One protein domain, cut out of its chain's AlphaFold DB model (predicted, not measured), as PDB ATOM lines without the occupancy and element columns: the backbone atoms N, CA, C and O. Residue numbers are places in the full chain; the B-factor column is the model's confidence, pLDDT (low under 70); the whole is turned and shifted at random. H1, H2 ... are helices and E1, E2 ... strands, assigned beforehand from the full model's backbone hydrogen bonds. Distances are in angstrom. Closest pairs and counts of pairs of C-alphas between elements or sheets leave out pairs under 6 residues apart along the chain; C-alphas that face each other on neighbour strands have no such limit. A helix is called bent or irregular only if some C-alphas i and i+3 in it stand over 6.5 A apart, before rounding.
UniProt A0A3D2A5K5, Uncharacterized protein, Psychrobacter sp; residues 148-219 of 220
ATOM      1  N   SER A 148     -37.591 -31.206  16.594       91.19
ATOM      2  CA  SER A 148     -37.555 -32.529  17.218       91.19
ATOM      3  C   SER A 148     -38.421 -32.635  18.471       91.19
ATOM      4  O   SER A 148     -39.063 -33.667  18.670       91.19
ATOM      5  N   ASP A 149     -38.465 -31.598  19.305       90.38
ATOM      6  CA  ASP A 149     -39.319 -31.569  20.496       90.38
ATOM      7  C   ASP A 149     -40.799 -31.508  20.100       90.38
ATOM      8  O   ASP A 149     -41.602 -32.277  20.627       90.38
ATOM      9  N   LEU A 150     -41.142 -30.712  19.080       91.69
ATOM     10  CA  LEU A 150     -42.498 -30.674  18.518       91.69
ATOM     11  C   LEU A 150     -42.927 -32.049  17.981       91.69
ATOM     12  O   LEU A 150     -44.029 -32.512  18.266       91.69
ATOM     13  N   CYS A 151     -42.048 -32.739  17.243       92.56
ATOM     14  CA  CYS A 151     -42.325 -34.087  16.736       92.56
ATOM     15  C   CYS A 151     -42.602 -35.077  17.877       92.56
ATOM     16  O   CYS A 151     -43.556 -35.855  17.803       92.56
ATOM     17  N   ARG A 152     -41.790 -35.045  18.942       90.44
ATOM     18  CA  ARG A 152     -41.977 -35.915  20.112       90.44
ATOM     19  C   ARG A 152     -43.296 -35.629  20.812       90.44
ATOM     20  O   ARG A 152     -44.051 -36.568  21.037       90.44
ATOM     21  N   ALA A 153     -43.601 -34.361  21.064       88.81
ATOM     22  CA  ALA A 153     -44.836 -33.957  21.724       88.81
ATOM     23  C   ALA A 153     -46.089 -34.404  20.948       88.81
ATOM     24  O   ALA A 153     -47.038 -34.914  21.543       88.81
ATOM     25  N   MET A 154     -46.078 -34.299  19.612       91.81
ATOM     26  CA  MET A 154     -47.156 -34.836  18.769       91.81
ATOM     27  C   MET A 154     -47.323 -36.353  18.959       91.81
ATOM     28  O   MET A 154     -48.433 -36.844  19.170       91.81
ATOM     29  N   LEU A 155     -46.221 -37.107  18.927       91.12
ATOM     30  CA  LEU A 155     -46.248 -38.566  19.085       91.12
ATOM     31  C   LEU A 155     -46.685 -38.997  20.494       91.12
ATOM     32  O   LEU A 155     -47.436 -39.961  20.627       91.12
ATOM     33  N   GLU A 156     -46.252 -38.285  21.535       88.81
ATOM     34  CA  GLU A 156     -46.629 -38.535  22.934       88.81
ATOM     35  C   GLU A 156     -48.102 -38.231  23.202       88.81
ATOM     36  O   GLU A 156     -48.770 -38.991  23.904       88.81
ATOM     37  N   ARG A 157     -48.650 -37.191  22.558       87.94
ATOM     38  CA  ARG A 157     -50.097 -36.937  22.538       87.94
ATOM     39  C   ARG A 157     -50.886 -38.071  21.869       87.94
ATOM     40  O   ARG A 157     -52.082 -38.220  22.117       87.94
ATOM     41  N   GLY A 158     -50.229 -38.886  21.047       87.88
ATOM     42  CA  GLY A 158     -50.825 -40.019  20.344       87.88
ATOM     43  C   GLY A 158     -51.061 -39.774  18.856       87.88
ATOM     44  O   GLY A 158     -51.708 -40.610  18.211       87.88
ATOM     45  N   ASP A 159     -50.535 -38.679  18.297       88.56
ATOM     46  CA  ASP A 159     -50.551 -38.465  16.854       88.56
ATOM     47  C   ASP A 159     -49.748 -39.580  16.182       88.56
ATOM     48  O   ASP A 159     -48.654 -39.956  16.608       88.56
ATOM     49  N   LYS A 160     -50.305 -40.150  15.117       85.31
ATOM     50  CA  LYS A 160     -49.657 -41.219  14.355       85.31
ATOM     51  C   LYS A 160     -49.286 -40.689  12.989       85.31
ATOM     52  O   LYS A 160     -50.069 -39.969  12.380       85.31
ATOM     53  N   TYR A 161     -48.146 -41.151  12.478       88.19
ATOM     54  CA  TYR A 161     -47.699 -40.852  11.119       88.19
ATOM     55  C   TYR A 161     -47.430 -39.356  10.899       88.19
ATOM     56  O   TYR A 161     -47.959 -38.746   9.972       88.19
ATOM     57  N   VAL A 162     -46.588 -38.768  11.751       91.88
ATOM     58  CA  VAL A 162     -46.197 -37.358  11.648       91.88
ATOM     59  C   VAL A 162     -45.238 -37.193  10.469       91.88
ATOM     60  O   VAL A 162     -44.233 -37.899  10.365       91.88
ATOM     61  N   LEU A 163     -45.566 -36.293   9.546       93.69
ATOM     62  CA  LEU A 163     -44.714 -35.989   8.402       93.69
ATOM     63  C   LEU A 163     -43.605 -35.036   8.854       93.69
ATOM     64  O   LEU A 163     -43.907 -33.966   9.376       93.69
ATOM     65  N   CYS A 164     -42.341 -35.411   8.657       94.00
ATOM     66  CA  CYS A 164     -41.207 -34.626   9.136       94.00
ATOM     67  C   CYS A 164     -40.090 -34.507   8.100       94.00
ATOM     68  O   CYS A 164     -39.829 -35.451   7.351       94.00
ATOM     69  N   PHE A 165     -39.350 -33.399   8.143       93.81
ATOM     70  CA  PHE A 165     -37.968 -33.380   7.675       93.81
ATOM     71  C   PHE A 165     -37.084 -34.105   8.682       93.81
ATOM     72  O   PHE A 165     -37.208 -33.858   9.874       93.81
ATOM     73  N   VAL A 166     -36.177 -34.970   8.230       92.25
ATOM     74  CA  VAL A 166     -35.294 -35.736   9.126       92.25
ATOM     75  C   VAL A 166     -33.815 -35.509   8.837       92.25
ATOM     76  O   VAL A 166     -33.432 -35.191   7.710       92.25
ATOM     77  N   SER A 167     -32.981 -35.663   9.865       91.31
ATOM     78  CA  SER A 167     -31.525 -35.520   9.782       91.31
ATOM     79  C   SER A 167     -30.822 -36.260  10.923       91.31
ATOM     80  O   SER A 167     -31.394 -36.492  11.988       91.31
ATOM     81  N   ASP A 168     -29.550 -36.598  10.720       90.38
ATOM     82  CA  ASP A 168     -28.668 -37.113  11.775       90.38
ATOM     83  C   ASP A 168     -27.772 -36.033  12.404       90.38
ATOM     84  O   ASP A 168     -27.055 -36.321  13.365       90.38
ATOM     85  N   PHE A 169     -27.809 -34.800  11.886       89.25
ATOM     86  CA  PHE A 169     -26.901 -33.720  12.291       89.25
ATOM     87  C   PHE A 169     -27.545 -32.689  13.222       89.25
ATOM     88  O   PHE A 169     -26.993 -32.409  14.281       89.25
ATOM     89  N   SER A 170     -28.688 -32.125  12.831       91.25
ATOM     90  CA  SER A 170     -29.461 -31.147  13.609       91.25
ATOM     91  C   SER A 170     -30.840 -30.915  12.980       91.25
ATOM     92  O   SER A 170     -31.072 -31.314  11.830       91.25
ATOM     93  N   ASP A 171     -31.723 -30.223  13.706       89.94
ATOM     94  CA  ASP A 171     -33.013 -29.739  13.194       89.94
ATOM     95  C   ASP A 171     -32.827 -28.747  12.039       89.94
ATOM     96  O   ASP A 171     -33.420 -28.924  10.974       89.94
ATOM     97  N   ASP A 172     -31.915 -27.782  12.179       91.25
ATOM     98  CA  ASP A 172     -31.595 -26.833  11.103       91.25
ATOM     99  C   ASP A 172     -31.110 -27.538   9.838       91.25
ATOM    100  O   ASP A 172     -31.455 -27.144   8.723       91.25
ATOM    101  N   HIS A 173     -30.319 -28.603   9.989       92.19
ATOM    102  CA  HIS A 173     -29.870 -29.397   8.854       92.19
ATOM    103  C   HIS A 173     -31.040 -30.151   8.206       92.19
ATOM    104  O   HIS A 173     -31.084 -30.269   6.979       92.19
ATOM    105  N   ALA A 174     -32.002 -30.640   8.996       90.31
ATOM    106  CA  ALA A 174     -33.210 -31.273   8.469       90.31
ATOM    107  C   ALA A 174     -34.017 -30.295   7.600       90.31
ATOM    108  O   ALA A 174     -34.362 -30.633   6.466       90.31
ATOM    109  N   VAL A 175     -34.238 -29.074   8.100       90.00
ATOM    110  CA  VAL A 175     -35.029 -28.028   7.430       90.00
ATOM    111  C   VAL A 175     -34.319 -27.468   6.196       90.00
ATOM    112  O   VAL A 175     -34.922 -27.349   5.127       90.00
ATOM    113  N   ASN A 176     -33.032 -27.134   6.314       86.62
ATOM    114  CA  ASN A 176     -32.345 -26.326   5.305       86.62
ATOM    115  C   ASN A 176     -31.587 -27.144   4.256       86.62
ATOM    116  O   ASN A 176     -31.500 -26.717   3.107       86.62
ATOM    117  N   GLN A 177     -31.021 -28.296   4.630       76.56
ATOM    118  CA  GLN A 177     -30.066 -29.014   3.774       76.56
ATOM    119  C   GLN A 177     -30.565 -30.384   3.334       76.56
ATOM    120  O   GLN A 177     -30.389 -30.763   2.179       76.56
ATOM    121  N   SER A 178     -31.187 -31.132   4.244       67.69
ATOM    122  CA  SER A 178     -31.582 -32.503   3.953       67.69
ATOM    123  C   SER A 178     -32.932 -32.582   3.252       67.69
ATOM    124  O   SER A 178     -33.078 -33.462   2.407       67.69
ATOM    125  N   LYS A 179     -33.915 -31.740   3.636       70.56
ATOM    126  CA  LYS A 179     -35.336 -31.768   3.209       70.56
ATOM    127  C   LYS A 179     -35.884 -33.178   2.933       70.56
ATOM    128  O   LYS A 179     -36.744 -33.379   2.077       70.56
ATOM    129  N   MET A 180     -35.375 -34.179   3.654       78.75
ATOM    130  CA  MET A 180     -35.753 -35.567   3.463       78.75
ATOM    131  C   MET A 180     -37.051 -35.756   4.215       78.75
ATOM    132  O   MET A 180     -37.056 -35.797   5.443       78.75
ATOM    133  N   ILE A 181     -38.147 -35.828   3.469       85.88
ATOM    134  CA  ILE A 181     -39.474 -35.991   4.043       85.88
ATOM    135  C   ILE A 181     -39.684 -37.463   4.373       85.88
ATOM    136  O   ILE A 181     -39.610 -38.336   3.506       85.88
ATOM    137  N   ASN A 182     -39.969 -37.735   5.638       88.56
ATOM    138  CA  ASN A 182     -40.218 -39.069   6.139       88.56
ATOM    139  C   ASN A 182     -41.427 -39.091   7.070       88.56
ATOM    140  O   ASN A 182     -41.794 -38.095   7.687       88.56
ATOM    141  N   LEU A 183     -42.053 -40.264   7.148       90.94
ATOM    142  CA  LEU A 183     -43.207 -40.502   8.003       90.94
ATOM    143  C   LEU A 183     -42.724 -41.092   9.325       90.94
ATOM    144  O   LEU A 183     -42.344 -42.267   9.381       90.94
ATOM    145  N   VAL A 184     -42.704 -40.263  10.362       90.00
ATOM    146  CA  VAL A 184     -42.296 -40.645  11.710       90.00
ATOM    147  C   VAL A 184     -43.463 -41.339  12.404       90.00
ATOM    148  O   VAL A 184     -44.600 -40.868  12.378       90.00
ATOM    149  N   THR A 185     -43.191 -42.499  13.000       90.00
ATOM    150  CA  THR A 185     -44.237 -43.344  13.597       90.00
ATOM    151  C   THR A 185     -44.134 -43.458  15.106       90.00
ATOM    152  O   THR A 185     -45.155 -43.673  15.750       90.00
ATOM    153  N   HIS A 186     -42.930 -43.357  15.665       89.00
ATOM    154  CA  HIS A 186     -42.696 -43.430  17.103       89.00
ATOM    155  C   HIS A 186     -41.300 -42.918  17.463       89.00
ATOM    156  O   HIS A 186     -40.402 -42.810  16.620       89.00
ATOM    157  N   THR A 187     -41.111 -42.658  18.750       88.38
ATOM    158  CA  THR A 187     -39.829 -42.333  19.374       88.38
ATOM    159  C   THR A 187     -39.463 -43.416  20.389       88.38
ATOM    160  O   THR A 187     -40.322 -44.119  20.925       88.38
ATOM    161  N   LYS A 188     -38.164 -43.601  20.636       83.44
ATOM    162  CA  LYS A 188     -37.663 -44.441  21.733       83.44
ATOM    163  C   LYS A 188     -36.408 -43.804  22.317       83.44
ATOM    164  O   LYS A 188     -35.353 -43.805  21.673       83.44
ATOM    165  N   GLY A 189     -36.520 -43.266  23.532       80.94
ATOM    166  CA  GLY A 189     -35.501 -42.368  24.083       80.94
ATOM    167  C   GLY A 189     -35.247 -41.208  23.114       80.94
ATOM    168  O   GLY A 189     -36.181 -40.680  22.521       80.94
ATOM    169  N   ASN A 190     -33.978 -40.894  22.848       79.00
ATOM    170  CA  ASN A 190     -33.620 -39.813  21.919       79.00
ATOM    171  C   ASN A 190     -33.682 -40.203  20.432       79.00
ATOM    172  O   ASN A 190     -33.316 -39.403  19.577       79.00
ATOM    173  N   SER A 191     -34.077 -41.435  20.099       84.06
ATOM    174  CA  SER A 191     -34.129 -41.900  18.709       84.06
ATOM    175  C   SER A 191     -35.524 -41.732  18.113       84.06
ATOM    176  O   SER A 191     -36.515 -42.124  18.730       84.06
ATOM    177  N   ILE A 192     -35.580 -41.210  16.889       88.88
ATOM    178  CA  ILE A 192     -36.806 -41.010  16.116       88.88
ATOM    179  C   ILE A 192     -36.860 -42.061  15.009       88.88
ATOM    180  O   ILE A 192     -35.880 -42.268  14.291       88.88
ATOM    181  N   PHE A 193     -37.990 -42.751  14.870       87.88
ATOM    182  CA  PHE A 193     -38.133 -43.846  13.915       87.88
ATOM    183  C   PHE A 193     -39.108 -43.477  12.809       87.88
ATOM    184  O   PHE A 193     -40.287 -43.202  13.048       87.88
ATOM    185  N   ALA A 194     -38.609 -43.520  11.577       86.12
ATOM    186  CA  ALA A 194     -39.409 -43.306  10.385       86.12
ATOM    187  C   ALA A 194     -39.292 -44.507   9.448       86.12
ATOM    188  O   ALA A 194     -38.200 -44.843   8.983       86.12
ATOM    189  N   LYS A 195     -40.430 -45.154   9.169       77.31
ATOM    190  CA  LYS A 195     -40.513 -46.453   8.476       77.31
ATOM    191  C   LYS A 195     -39.586 -47.508   9.109       77.31
ATOM    192  O   LYS A 195     -39.979 -48.145  10.079       77.31
ATOM    193  N   SER A 196     -38.368 -47.650   8.577       72.19
ATOM    194  CA  SER A 196     -37.341 -48.617   8.997       72.19
ATOM    195  C   SER A 196     -35.977 -47.970   9.272       72.19
ATOM    196  O   SER A 196     -34.995 -48.679   9.478       72.19
ATOM    197  N   ALA A 197     -35.897 -46.639   9.239       84.75
ATOM    198  CA  ALA A 197     -34.680 -45.882   9.496       84.75
ATOM    199  C   ALA A 197     -34.767 -45.176  10.852       84.75
ATOM    200  O   ALA A 197     -35.834 -44.716  11.273       84.75
ATOM    201  N   ARG A 198     -33.619 -45.102  11.525       90.12
ATOM    202  CA  ARG A 198     -33.449 -44.359  12.768       90.12
ATOM    203  C   ARG A 198     -32.815 -43.015  12.447       90.12
ATOM    204  O   ARG A 198     -31.754 -42.995  11.836       90.12
ATOM    205  N   TRP A 199     -33.430 -41.949  12.929       91.62
ATOM    206  CA  TRP A 199     -32.955 -40.577  12.816       91.62
ATOM    207  C   TRP A 199     -32.735 -39.987  14.203       91.62
ATOM    208  O   TRP A 199     -33.356 -40.417  15.183       91.62
ATOM    209  N   LYS A 200     -31.843 -39.003  14.296       90.25
ATOM    210  CA  LYS A 200     -31.642 -38.240  15.537       90.25
ATOM    211  C   LYS A 200     -32.567 -37.030  15.643       90.25
ATOM    212  O   LYS A 200     -33.008 -36.716  16.743       90.25
ATOM    213  N   TYR A 201     -32.858 -36.393  14.512       92.12
ATOM    214  CA  TYR A 201     -33.593 -35.136  14.437       92.12
ATOM    215  C   TYR A 201     -34.764 -35.258  13.464       92.12
ATOM    216  O   TYR A 201     -34.611 -35.852  12.389       92.12
ATOM    217  N   ALA A 202     -35.924 -34.714  13.835       93.75
ATOM    218  CA  ALA A 202     -37.109 -34.701  12.984       93.75
ATOM    219  C   ALA A 202     -37.973 -33.461  13.223       93.75
ATOM    220  O   ALA A 202     -38.500 -33.281  14.308       93.75
ATOM    221  N   VAL A 203     -38.178 -32.648  12.193       94.50
ATOM    222  CA  VAL A 203     -38.975 -31.420  12.263       94.50
ATOM    223  C   VAL A 203     -40.324 -31.661  11.587       94.50
ATOM    224  O   VAL A 203     -40.324 -31.951  10.388       94.50
ATOM    225  N   PRO A 204     -41.458 -31.594  12.307       94.44
ATOM    226  CA  PRO A 204     -42.777 -31.830  11.738       94.44
ATOM    227  C   PRO A 204     -43.132 -30.730  10.738       94.44
ATOM    228  O   PRO A 204     -42.780 -29.569  10.936       94.44
ATOM    229  N   ILE A 205     -43.806 -31.102   9.652       94.25
ATOM    230  CA  ILE A 205     -44.148 -30.189   8.557       94.25
ATOM    231  C   ILE A 205     -45.640 -30.207   8.256       94.25
ATOM    232  O   ILE A 205     -46.316 -31.232   8.374       94.25
ATOM    233  N   ASN A 206     -46.149 -29.068   7.804       91.25
ATOM    234  CA  ASN A 206     -47.507 -28.944   7.315       91.25
ATOM    235  C   ASN A 206     -47.630 -29.645   5.953       91.25
ATOM    236  O   ASN A 206     -46.885 -29.365   5.016       91.25
ATOM    237  N   GLN A 207     -48.595 -30.555   5.821       85.88
ATOM    238  CA  GLN A 207     -48.774 -31.349   4.603       85.88
ATOM    239  C   GLN A 207     -49.165 -30.507   3.374       85.88
ATOM    240  O   GLN A 207     -48.893 -30.914   2.246       85.88
ATOM    241  N   GLN A 208     -49.826 -29.365   3.575       84.56
ATOM    242  CA  GLN A 208     -50.301 -28.510   2.489       84.56
ATOM    243  C   GLN A 208     -49.233 -27.516   2.035       84.56
ATOM    244  O   GLN A 208     -49.066 -27.314   0.835       84.56
ATOM    245  N   THR A 209     -48.522 -26.897   2.978       87.06
ATOM    246  CA  THR A 209     -47.536 -25.852   2.666       87.06
ATOM    247  C   THR A 209     -46.117 -26.399   2.519       87.06
ATOM    248  O   THR A 209     -45.308 -25.800   1.821       87.06
ATOM    249  N   GLY A 210     -45.810 -27.546   3.136       85.69
ATOM    250  CA  GLY A 210     -44.455 -28.100   3.209       85.69
ATOM    251  C   GLY A 210     -43.533 -27.361   4.183       85.69
ATOM    252  O   GLY A 210     -42.346 -27.681   4.244       85.69
ATOM    253  N   GLU A 211     -44.064 -26.394   4.932       90.62
ATOM    254  CA  GLU A 211     -43.313 -25.596   5.901       90.62
ATOM    255  C   GLU A 211     -43.246 -26.289   7.275       90.62
ATOM    256  O   GLU A 211     -44.173 -27.030   7.624       90.62
ATOM    257  N   PRO A 212     -42.175 -26.066   8.063       92.06
ATOM    258  CA  PRO A 212     -42.091 -26.520   9.450       92.06
ATOM    259  C   PRO A 212     -43.267 -26.028  10.296       92.06
ATOM    260  O   PRO A 212     -43.658 -24.867  10.203       92.06
ATOM    261  N   LEU A 213     -43.802 -26.911  11.136       91.38
ATOM    262  CA  LEU A 213     -44.850 -26.566  12.093       91.38
ATOM    263  C   LEU A 213     -44.266 -25.822  13.296       91.38
ATOM    264  O   LEU A 213     -43.166 -26.119  13.760       91.38
ATOM    265  N   THR A 214     -45.045 -24.883  13.818       88.44
ATOM    266  CA  THR A 214     -44.761 -24.131  15.044       88.44
ATOM    267  C   THR A 214     -45.399 -24.782  16.275       88.44
ATOM    268  O   THR A 214     -46.288 -25.626  16.153       88.44
ATOM    269  N   ALA A 215     -44.974 -24.372  17.478       84.88
ATOM    270  CA  ALA A 215     -45.534 -24.858  18.747       84.88
ATOM    271  C   ALA A 215     -47.065 -24.702  18.819       84.88
ATOM    272  O   ALA A 215     -47.778 -25.659  19.118       84.88
ATOM    273  N   SER A 216     -47.579 -23.537  18.419       83.75
ATOM    274  CA  SER A 216     -49.017 -23.258  18.427       83.75
ATOM    275  C   SER A 216     -49.793 -24.123  17.432       83.75
ATOM    276  O   SER A 216     -50.887 -24.591  17.746       83.75
ATOM    277  N   GLU A 217     -49.231 -24.394  16.250       84.81
ATOM    278  CA  GLU A 217     -49.851 -25.275  15.251       84.81
ATOM    279  C   GLU A 217     -49.892 -26.733  15.700       84.81
ATOM    280  O   GLU A 217     -50.804 -27.470  15.318       84.81
ATOM    281  N   VAL A 218     -48.934 -27.152  16.532       83.69
ATOM    282  CA  VAL A 218     -48.966 -28.473  17.156       83.69
ATOM    283  C   VAL A 218     -49.718 -28.481  18.480       83.69
ATOM    284  O   VAL A 218     -49.755 -29.538  19.089       83.69
ATOM    285  N   GLY A 219     -50.351 -27.389  18.916       77.62
ATOM    286  CA  GLY A 219     -51.176 -27.344  20.129       77.62
ATOM    287  C   GLY A 219     -50.391 -27.369  21.444       77.62
ATOM    288  O   GLY A 219     -50.860 -27.991  22.400       77.62
TER     289      GLY A 219
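AT A GLANCE: This is residues 148 to 219 of the 220 residues of an uncharacterized protein of Psychrobacter sp (UniProt A0A3D2A5K5). One five-stranded sheet folds back on itself at the bent strand E2, the leaf of E4 and E3 facing the leaf of E1 and E5. H1 and H2 pack on the same face, and residues 205 to 219 trail with no named element. The 72 printed residues include, in order, H1 E1 H2 E2 E3 E4 E5; the antiparallel sheet runs E4 E3 E2 E1 E5, and the class is mixed. It is compact, with a radius of gyration of the C-alphas of 10.7 A and spans of 26 by 25 by 17 A.

HOW THE PARTS SIT: H1, residues 148 to 157, is on the sheet at a height of 7.9 A; its closest C-alphas to E5, residues 201 to 204, are Ser 148 and Ala 202, 4.8 A apart. E1, residues 162 to 167, is antiparallel to E5, with N 165 and O 203 at 2.8 A. H2, residues 171 to 178, runs across E1 at 79 degrees on the local plane. E2, residues 180 to 188, bends by 76 degrees at residue 185; N 184 and O 162 of E1 are 2.8 A apart. With E3, residues 191 to 194, and E4, residues 197 to 199, E2 forms a meander, each strand the antiparallel neighbour of the one before: N 188 and O 191 are 2.9 A apart, N 199 and O 192 2.8 A. Every O i to N i+4 pair is within hydrogen-bond range in H1, 3 of 4 in H2.

IN THESE COORDINATES: H1 begins with C-alpha 148 at (-37.555, -32.529, 17.218) and measures 14.3 A, E1 14.9 A, H2 9.8 A, E2 20.4 A, E3 10.0 A, E4 6.5 A and E5 10.1 A, ending with C-alpha 204 at (-42.777, -31.830, 11.738).

THE WHOLE: The farthest C-alphas, those of Gly 189 and Gln 208, are 29.6 A apart. The printed part has no cut, and its links between named elements are tight. Residue 178 is under pLDDT 70.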